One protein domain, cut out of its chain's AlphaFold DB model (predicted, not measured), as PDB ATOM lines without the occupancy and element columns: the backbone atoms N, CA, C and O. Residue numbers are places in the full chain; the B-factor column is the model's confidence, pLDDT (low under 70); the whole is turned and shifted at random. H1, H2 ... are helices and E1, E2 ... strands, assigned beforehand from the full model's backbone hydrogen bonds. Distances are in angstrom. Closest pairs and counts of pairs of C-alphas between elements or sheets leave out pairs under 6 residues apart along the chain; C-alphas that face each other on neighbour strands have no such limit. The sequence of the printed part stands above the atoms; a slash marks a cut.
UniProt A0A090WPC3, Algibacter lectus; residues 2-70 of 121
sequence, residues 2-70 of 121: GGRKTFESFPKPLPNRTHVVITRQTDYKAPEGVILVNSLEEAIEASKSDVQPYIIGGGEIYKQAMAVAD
ATOM      1  N   GLY A   2     302.796 205.816 242.918       93.94
ATOM      2  CA  GLY A   2     301.451 205.536 243.414       93.94
ATOM      3  C   GLY A   2     300.493 206.714 243.259       93.94
ATOM      4  O   GLY A   2     300.881 207.793 242.821       93.94
ATOM      5  N   GLY A   3     299.225 206.511 243.595       95.19
ATOM      6  CA  GLY A   3     298.193 207.545 243.512       95.19
ATOM      7  C   GLY A   3     298.263 208.541 244.671       95.19
ATOM      8  O   GLY A   3     298.702 208.195 245.768       95.19
ATOM      9  N   ARG A   4     297.747 209.760 244.455       94.75
ATOM     10  CA  ARG A   4     297.708 210.840 245.467       94.75
ATOM     11  C   ARG A   4     297.236 210.383 246.851       94.75
ATOM     12  O   ARG A   4     297.935 210.613 247.827       94.75
ATOM     13  N   LYS A   5     296.090 209.696 246.940       93.00
ATOM     14  CA  LYS A   5     295.522 209.250 248.230       93.00
ATOM     15  C   LYS A   5     296.452 208.308 249.004       93.00
ATOM     16  O   LYS A   5     296.503 208.367 250.224       93.00
ATOM     17  N   THR A   6     297.182 207.443 248.299       91.69
ATOM     18  CA  THR A   6     298.177 206.542 248.904       91.69
ATOM     19  C   THR A   6     299.394 207.323 249.378       91.69
ATOM     20  O   THR A   6     299.925 207.045 250.440       91.69
ATOM     21  N   PHE A   7     299.830 208.325 248.618       93.25
ATOM     22  CA  PHE A   7     300.929 209.179 249.053       93.25
ATOM     23  C   PHE A   7     300.567 209.998 250.305       93.25
ATOM     24  O   PHE A   7     301.371 210.090 251.227       93.25
ATOM     25  N   GLU A   8     299.347 210.535 250.364       91.88
ATOM     26  CA  GLU A   8     298.834 211.315 251.501       91.88
ATOM     27  C   GLU A   8     298.626 210.489 252.779       91.88
ATOM     28  O   GLU A   8     298.582 211.064 253.864       91.88
ATOM     29  N   SER A   9     298.509 209.158 252.685       90.25
ATOM     30  CA  SER A   9     298.399 208.307 253.877       90.25
ATOM     31  C   SER A   9     299.737 208.100 254.588       90.25
ATOM     32  O   SER A   9     299.760 207.652 255.736       90.25
ATOM     33  N   PHE A  10     300.859 208.430 253.941       86.25
ATOM     34  CA  PHE A  10     302.156 208.380 254.593       86.25
ATOM     35  C   PHE A  10     302.344 209.584 255.521       86.25
ATOM     36  O   PHE A  10     302.128 210.722 255.107       86.25
ATOM     37  N   PRO A  11     302.853 209.378 256.750       83.19
ATOM     38  CA  PRO A  11     303.136 210.488 257.663       83.19
ATOM     39  C   PRO A  11     304.247 211.407 257.133       83.19
ATOM     40  O   PRO A  11     304.337 212.571 257.513       83.19
ATOM     41  N   LYS A  12     305.125 210.870 256.280       84.81
ATOM     42  CA  LYS A  12     306.174 211.585 255.550       84.81
ATOM     43  C   LYS A  12     306.626 210.752 254.346       84.81
ATOM     44  O   LYS A  12     306.486 209.524 254.394       84.81
ATOM     45  N   PRO A  13     307.229 211.368 253.313       83.75
ATOM     46  CA  PRO A  13     307.875 210.624 252.241       83.75
ATOM     47  C   PRO A  13     308.873 209.603 252.800       83.75
ATOM     48  O   PRO A  13     309.641 209.889 253.723       83.75
ATOM     49  N   LEU A  14     308.850 208.396 252.239       83.31
ATOM     50  CA  LEU A  14     309.806 207.351 252.586       83.31
ATOM     51  C   LEU A  14     311.232 207.815 252.243       83.31
ATOM     52  O   LEU A  14     311.449 208.254 251.110       83.31
ATOM     53  N   PRO A  15     312.192 207.712 253.181       83.88
ATOM     54  CA  PRO A  15     313.559 208.163 252.957       83.88
ATOM     55  C   PRO A  15     314.245 207.319 251.880       83.88
ATOM     56  O   PRO A  15     313.962 206.128 251.744       83.88
ATOM     57  N   ASN A  16     315.182 207.934 251.153       85.88
ATOM     58  CA  ASN A  16     315.996 207.291 250.113       85.88
ATOM     59  C   ASN A  16     315.175 206.651 248.979       85.88
ATOM     60  O   ASN A  16     315.600 205.664 248.384       85.88
ATOM     61  N   ARG A  17     313.980 207.186 248.704       88.38
ATOM     62  CA  ARG A  17     313.109 206.730 247.619       88.38
ATOM     63  C   ARG A  17     312.585 207.922 246.838       88.38
ATOM     64  O   ARG A  17     312.090 208.877 247.432       88.38
ATOM     65  N   THR A  18     312.640 207.828 245.515       91.44
ATOM     66  CA  THR A  18     311.965 208.776 244.628       91.44
ATOM     67  C   THR A  18     310.467 208.508 244.668       91.44
ATOM     68  O   THR A  18     310.008 207.392 244.409       91.44
ATOM     69  N   HIS A  19     309.683 209.530 245.002       94.12
ATOM     70  CA  HIS A  19     308.226 209.437 244.995       94.12
ATOM     71  C   HIS A  19     307.693 209.996 243.688       94.12
ATOM     72  O   HIS A  19     307.887 211.170 243.395       94.12
ATOM     73  N   VAL A  20     306.996 209.156 242.930       96.31
ATOM     74  CA  VAL A  20     306.252 209.562 241.733       96.31
ATOM     75  C   VAL A  20     304.767 209.410 242.037       96.31
ATOM     76  O   VAL A  20     304.304 208.293 242.301       96.31
ATOM     77  N   VAL A  21     304.047 210.529 242.068       96.50
ATOM     78  CA  VAL A  21     302.651 210.607 242.500       96.50
ATOM     79  C   VAL A  21     301.751 210.938 241.319       96.50
ATOM     80  O   VAL A  21     301.876 211.991 240.697       96.50
ATOM     81  N   ILE A  22     300.810 210.035 241.054       97.00
ATOM     82  CA  ILE A  22     299.825 210.157 239.983       97.00
ATOM     83  C   ILE A  22     298.595 210.889 240.524       97.00
ATOM     84  O   ILE A  22     297.945 210.435 241.478       97.00
ATOM     85  N   THR A  23     298.257 212.023 239.913       95.94
ATOM     86  CA  THR A  23     297.090 212.830 240.284       95.94
ATOM     87  C   THR A  23     296.451 213.486 239.065       95.94
ATOM     88  O   THR A  23     297.133 213.923 238.148       95.94
ATOM     89  N   ARG A  24     295.119 213.603 239.062       92.56
ATOM     90  CA  ARG A  24     294.382 214.414 238.070       92.56
ATOM     91  C   ARG A  24     294.214 215.870 238.512       92.56
ATOM     92  O   ARG A  24     293.702 216.687 237.758       92.56
ATOM     93  N   GLN A  25     294.593 216.175 239.749       93.81
ATOM     94  CA  GLN A  25     294.495 217.509 240.317       93.81
ATOM     95  C   GLN A  25     295.726 218.324 239.909       93.81
ATOM     96  O   GLN A  25     296.830 218.049 240.374       93.81
ATOM     97  N   THR A  26     295.527 219.306 239.034       88.38
ATOM     98  CA  THR A  26     296.601 220.104 238.420       88.38
ATOM     99  C   THR A  26     297.215 221.139 239.362       88.38
ATOM    100  O   THR A  26     298.351 221.549 239.151       88.38
ATOM    101  N   ASP A  27     296.502 221.543 240.411       92.00
ATOM    102  CA  ASP A  27     296.954 222.505 241.423       92.00
ATOM    103  C   ASP A  27     297.507 221.837 242.696       92.00
ATOM    104  O   ASP A  27     297.789 222.510 243.690       92.00
ATOM    105  N   TYR A  28     297.678 220.510 242.679       93.50
ATOM    106  CA  TYR A  28     298.201 219.767 243.819       93.50
ATOM    107  C   TYR A  28     299.663 220.141 244.095       93.50
ATOM    108  O   TYR A  28     300.520 220.069 243.214       93.50
ATOM    109  N   LYS A  29     299.960 220.507 245.345       91.56
ATOM    110  CA  LYS A  29     301.316 220.841 245.794       91.56
ATOM    111  C   LYS A  29     301.906 219.665 246.556       91.56
ATOM    112  O   LYS A  29     301.427 219.327 247.635       91.56
ATOM    113  N   ALA A  30     302.959 219.071 246.007       90.25
ATOM    114  CA  ALA A  30     303.713 218.030 246.689       90.25
ATOM    115  C   ALA A  30     304.934 218.604 247.429       90.25
ATOM    116  O   ALA A  30     305.434 219.666 247.049       90.25
ATOM    117  N   PRO A  31     305.428 217.910 248.471       89.44
ATOM    118  CA  PRO A  31     306.720 218.208 249.077       89.44
ATOM    119  C   PRO A  31     307.870 218.190 248.062       89.44
ATOM    120  O   PRO A  31     307.784 217.555 247.010       89.44
ATOM    121  N   GLU A  32     308.975 218.841 248.415       86.56
ATOM    122  CA  GLU A  32     310.202 218.811 247.618       86.56
ATOM    123  C   GLU A  32     310.692 217.368 247.389       86.56
ATOM    124  O   GLU A  32     310.601 216.512 248.272       86.56
ATOM    125  N   GLY A  33     311.192 217.091 246.181       87.06
ATOM    126  CA  GLY A  33     311.676 215.764 245.784       87.06
ATOM    127  C   GLY A  33     310.585 214.774 245.354       87.06
ATOM    128  O   GLY A  33     310.906 213.646 244.982       87.06
ATOM    129  N   VAL A  34     309.310 215.176 245.370       93.38
ATOM    130  CA  VAL A  34     308.196 214.385 244.830       93.38
ATOM    131  C   VAL A  34     307.916 214.805 243.390       93.38
ATOM    132  O   VAL A  34     307.686 215.978 243.102       93.38
ATOM    133  N   ILE A  35     307.892 213.833 242.485       95.06
ATOM    134  CA  ILE A  35     307.560 214.029 241.075       95.06
ATOM    135  C   ILE A  35     306.048 213.869 240.912       95.06
ATOM    136  O   ILE A  35     305.480 212.846 241.300       95.06
ATOM    137  N   LEU A  36     305.395 214.874 240.332       96.31
ATOM    138  CA  LEU A  36     303.973 214.838 239.999       96.31
ATOM    139  C   LEU A  36     303.780 214.502 238.526       96.31
ATOM    140  O   LEU A  36     304.428 215.093 237.667       96.31
ATOM    141  N   VAL A  37     302.867 213.573 238.260       96.88
ATOM    142  CA  VAL A  37     302.482 213.134 236.912       96.88
ATOM    143  C   VAL A  37     300.970 212.929 236.838       96.88
ATOM    144  O   VAL A  37     300.298 212.783 237.868       96.88
ATOM    145  N   ASN A  38     300.414 212.909 235.629       95.81
ATOM    146  CA  ASN A  38     298.972 212.810 235.410       95.81
ATOM    147  C   ASN A  38     298.505 211.424 234.939       95.81
ATOM    148  O   ASN A  38     297.297 211.161 234.948       95.81
ATOM    149  N   SER A  39     299.429 210.518 234.604       95.81
ATOM    150  CA  SER A  39     299.120 209.149 234.176       95.81
ATOM    151  C   SER A  39     300.122 208.103 234.682       95.81
ATOM    152  O   SER A  39     301.177 208.435 235.228       95.81
ATOM    153  N   LEU A  40     299.777 206.819 234.522       96.00
ATOM    154  CA  LEU A  40     300.681 205.710 234.835       96.00
ATOM    155  C   LEU A  40     301.861 205.668 233.855       96.00
ATOM    156  O   LEU A  40     302.987 205.401 234.261       96.00
ATOM    157  N   GLU A  41     301.621 205.976 232.584       96.31
ATOM    158  CA  GLU A  41     302.642 206.000 231.537       96.31
ATOM    159  C   GLU A  41     303.707 207.061 231.833       96.31
ATOM    160  O   GLU A  41     304.900 206.769 231.788       96.31
ATOM    161  N   GLU A  42     303.286 208.269 232.221       97.06
ATOM    162  CA  GLU A  42     304.202 209.323 232.665       97.06
ATOM    163  C   GLU A  42     304.959 208.916 233.936       97.06
ATOM    164  O   GLU A  42     306.136 209.243 234.090       97.06
ATOM    165  N   ALA A  43     304.317 208.170 234.843       96.69
ATOM    166  CA  ALA A  43     304.980 207.674 236.044       96.69
ATOM    167  C   ALA A  43     306.095 206.670 235.721       96.69
ATOM    168  O   ALA A  43     307.161 206.706 236.341       96.69
ATOM    169  N   ILE A  44     305.850 205.786 234.750       95.44
ATOM    170  CA  ILE A  44     306.831 204.823 234.243       95.44
ATOM    171  C   ILE A  44     307.974 205.563 233.546       95.44
ATOM    172  O   ILE A  44     309.134 205.280 233.840       95.44
ATOM    173  N   GLU A  45     307.669 206.553 232.703       96.38
ATOM    174  CA  GLU A  45     308.669 207.404 232.046       96.38
ATOM    175  C   GLU A  45     309.591 208.083 233.066       96.38
ATOM    176  O   GLU A  45     310.814 207.958 232.988       96.38
ATOM    177  N   ALA A  46     309.003 208.734 234.072       95.75
ATOM    178  CA  ALA A  46     309.733 209.399 235.148       95.75
ATOM    179  C   ALA A  46     310.585 208.434 235.991       95.75
ATOM    180  O   ALA A  46     311.505 208.868 236.682       95.75
ATOM    181  N   SER A  47     310.286 207.134 235.936       95.19
ATOM    182  CA  SER A  47     310.983 206.089 236.687       95.19
ATOM    183  C   SER A  47     311.962 205.277 235.833       95.19
ATOM    184  O   SER A  47     312.540 204.325 236.342       95.19
ATOM    185  N   LYS A  48     312.197 205.629 234.560       92.81
ATOM    186  CA  LYS A  48     313.040 204.837 233.639       92.81
ATOM    187  C   LYS A  48     314.486 204.627 234.083       92.81
ATOM    188  O   LYS A  48     315.121 203.676 233.639       92.81
ATOM    189  N   SER A  49     315.033 205.532 234.893       91.75
ATOM    190  CA  SER A  49     316.388 205.387 235.436       91.75
ATOM    191  C   SER A  49     316.455 204.465 236.656       91.75
ATOM    192  O   SER A  49     317.550 204.115 237.086       91.75
ATOM    193  N   ASP A  50     315.308 204.114 237.244       92.88
ATOM    194  CA  ASP A  50     315.215 203.119 238.306       92.88
ATOM    195  C   ASP A  50     315.197 201.725 237.669       92.88
ATOM    196  O   ASP A  50     314.378 201.431 236.800       92.88
ATOM    197  N   VAL A  51     316.120 200.863 238.091       92.06
ATOM    198  CA  VAL A  51     316.226 199.487 237.585       92.06
ATOM    199  C   VAL A  51     315.073 198.604 238.058       92.06
ATOM    200  O   VAL A  51     314.816 197.567 237.451       92.06
ATOM    201  N   GLN A  52     314.397 198.981 239.147       93.25
ATOM    202  CA  GLN A  52     313.304 198.203 239.717       93.25
ATOM    203  C   GLN A  52     312.251 199.115 240.372       93.25
ATOM    204  O   GLN A  52     312.104 199.122 241.599       93.25
ATOM    205  N   PRO A  53     311.485 199.879 239.576       95.12
ATOM    206  CA  PRO A  53     310.468 200.768 240.108       95.12
ATOM    207  C   PRO A  53     309.286 199.974 240.679       95.12
ATOM    208  O   PRO A  53     308.768 199.047 240.060       95.12
ATOM    209  N   TYR A  54     308.808 200.376 241.859       96.25
ATOM    210  CA  TYR A  54     307.659 199.744 242.517       96.25
ATOM    211  C   TYR A  54     306.386 200.568 242.367       96.25
ATOM    212  O   TYR A  54     306.388 201.784 242.580       96.25
ATOM    213  N   ILE A  55     305.272 199.888 242.107       96.94
ATOM    214  CA  ILE A  55     303.923 200.453 242.172       96.94
ATOM    215  C   ILE A  55     303.327 200.090 243.532       96.94
ATOM    216  O   ILE A  55     303.187 198.917 243.860       96.94
ATOM    217  N   ILE A  56     302.984 201.097 244.335       95.19
ATOM    218  CA  ILE A  56     302.533 200.917 245.728       95.19
ATOM    219  C   ILE A  56     301.053 201.279 245.929       95.19
ATOM    220  O   ILE A  56     300.616 201.551 247.044       95.19
ATOM    221  N   GLY A  57     300.283 201.283 244.838       93.94
ATOM    222  CA  GLY A  57     298.834 201.479 244.844       93.94
ATOM    223  C   GLY A  57     298.395 202.932 244.646       93.94
ATOM    224  O   GLY A  57     299.162 203.769 244.185       93.94
ATOM    225  N   GLY A  58     297.150 203.301 244.953       93.50
ATOM    226  CA  GLY A  58     296.083 202.466 245.521       93.50
ATOM    227  C   GLY A  58     295.379 201.568 244.501       93.50
ATOM    228  O   GLY A  58     295.892 201.347 243.407       93.50
ATOM    229  N   GLY A  59     294.181 201.077 244.843       93.38
ATOM    230  CA  GLY A  59     293.438 200.090 244.043       93.38
ATOM    231  C   GLY A  59     293.289 200.443 242.558       93.38
ATOM    232  O   GLY A  59     293.517 199.598 241.703       93.38
ATOM    233  N   GLU A  60     292.987 201.703 242.235       93.69
ATOM    234  CA  GLU A  60     292.868 202.160 240.840       93.69
ATOM    235  C   GLU A  60     294.202 202.112 240.078       93.69
ATOM    236  O   GLU A  60     294.249 201.685 238.928       93.69
ATOM    237  N   ILE A  61     295.302 202.488 240.736       96.69
ATOM    238  CA  ILE A  61     296.640 202.417 240.137       96.69
ATOM    239  C   ILE A  61     297.058 200.961 239.956       96.69
ATOM    240  O   ILE A  61     297.602 200.618 238.913       96.69
ATOM    241  N   TYR A  62     296.752 200.090 240.924       97.44
ATOM    242  CA  TYR A  62     296.999 198.660 240.773       97.44
ATOM    243  C   TYR A  62     296.252 198.078 239.573       97.44
ATOM    244  O   TYR A  62     296.868 197.378 238.780       97.44
ATOM    245  N   LYS A  63     294.967 198.408 239.379       96.44
ATOM    246  CA  LYS A  63     294.189 197.933 238.218       96.44
ATOM    247  C   LYS A  63     294.851 198.285 236.887       96.44
ATOM    248  O   LYS A  63     294.977 197.417 236.032       96.44
ATOM    249  N   GLN A  64     295.302 199.529 236.729       96.00
ATOM    250  CA  GLN A  64     296.002 199.974 235.518       96.00
ATOM    251  C   GLN A  64     297.365 199.274 235.371       96.00
ATOM    252  O   GLN A  64     297.725 198.806 234.293       96.00
ATOM    253  N   ALA A  65     298.089 199.123 236.481       96.69
ATOM    254  CA  ALA A  65     299.406 198.502 236.527       96.69
ATOM    255  C   ALA A  65     299.417 197.013 236.154       96.69
ATOM    256  O   ALA A  65     300.424 196.529 235.638       96.69
ATOM    257  N   MET A  66     298.313 196.287 236.367       96.69
ATOM    258  CA  MET A  66     298.217 194.859 236.032       96.69
ATOM    259  C   MET A  66     298.495 194.560 234.556       96.69
ATOM    260  O   MET A  66     298.855 193.431 234.235       96.69
ATOM    261  N   ALA A  67     298.358 195.534 233.651       95.50
ATOM    262  CA  ALA A  67     298.662 195.356 232.232       95.50
ATOM    263  C   ALA A  67     300.166 195.425 231.908       95.50
ATOM    264  O   ALA A  67     300.591 194.852 230.910       95.50
ATOM    265  N   VAL A  68     300.963 196.099 232.742       95.38
ATOM    266  CA  VAL A  68     302.359 196.462 232.431       95.38
ATOM    267  C   VAL A  68     303.378 195.940 233.441       95.38
ATOM    268  O   VAL A  68     304.565 195.947 233.154       95.38
ATOM    269  N   ALA A  69     302.943 195.494 234.621       97.00
ATOM    270  CA  ALA A  69     303.845 194.977 235.642       97.00
ATOM    271  C   ALA A  69     304.455 193.624 235.240       97.00
ATOM    272  O   ALA A  69     303.756 192.764 234.703       97.00
ATOM    273  N   ASP A  70     305.720 193.400 235.589       97.00
ATOM    274  CA  ASP A  70     306.407 192.116 235.380       97.00
ATOM    275  C   ASP A  70     306.305 191.184 236.598       97.00
ATOM    276  O   ASP A  70     306.373 189.959 236.479       97.00
TER     277      ASP A  70
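What this domain is: This is residues 2 to 70 of the 121 residues of a protein of Algibacter lectus (UniProt A0A090WPC3). Little regular structure: a small two-stranded sheet, E1 and E2, lies in the middle among long loops, with H2 packing on one face, short H1 next to E1 on the other, and H3 farther out. The printed part has 69 residues, 27 of them in named elements, in the order H1 E1 E2 H2 H3; the sheet is parallel and the class mixed. It is compact, with a radius of gyration of the C-alphas of 11.4 A and spans of 29 by 24 by 19 A.

Where its parts are: H1, residues 4 to 8, begins at C-alpha 4 (297.708, 210.840, 245.467). E1, 19 to 22, E2, 34 to 37, and H2, 40 to 46, each measure 9.8 A. H3, 59 to 65, measures 9.7 A and ends at C-alpha 65 (299.406, 198.502, 236.527).

How they stand to each other: E1 and E2 run at 26 degrees; N 21 and O 35 are 2.8 A apart, within hydrogen-bond range. Residues 2 to 3 pair with 21 to 22 of E1, parallel. The closest C-alphas of E1 and H2, Val 20 and Ala 43, are 6.1 A apart. H2 and H3 only just touch, with 3 pairs of C-alphas within 8 A, the closest Leu 40 and Gln 64, 7.4 A. In H1, H2 and H3 every O i to N i+4 pair is within hydrogen-bond range.

The domain as a whole: The C-alphas farthest apart, Asp 27 and Asp 70, are 32.4 A apart. Links E1 to E2 and H2 to H3 are long. The printed part has no cut, and no printed residue is under 70 in pLDDT.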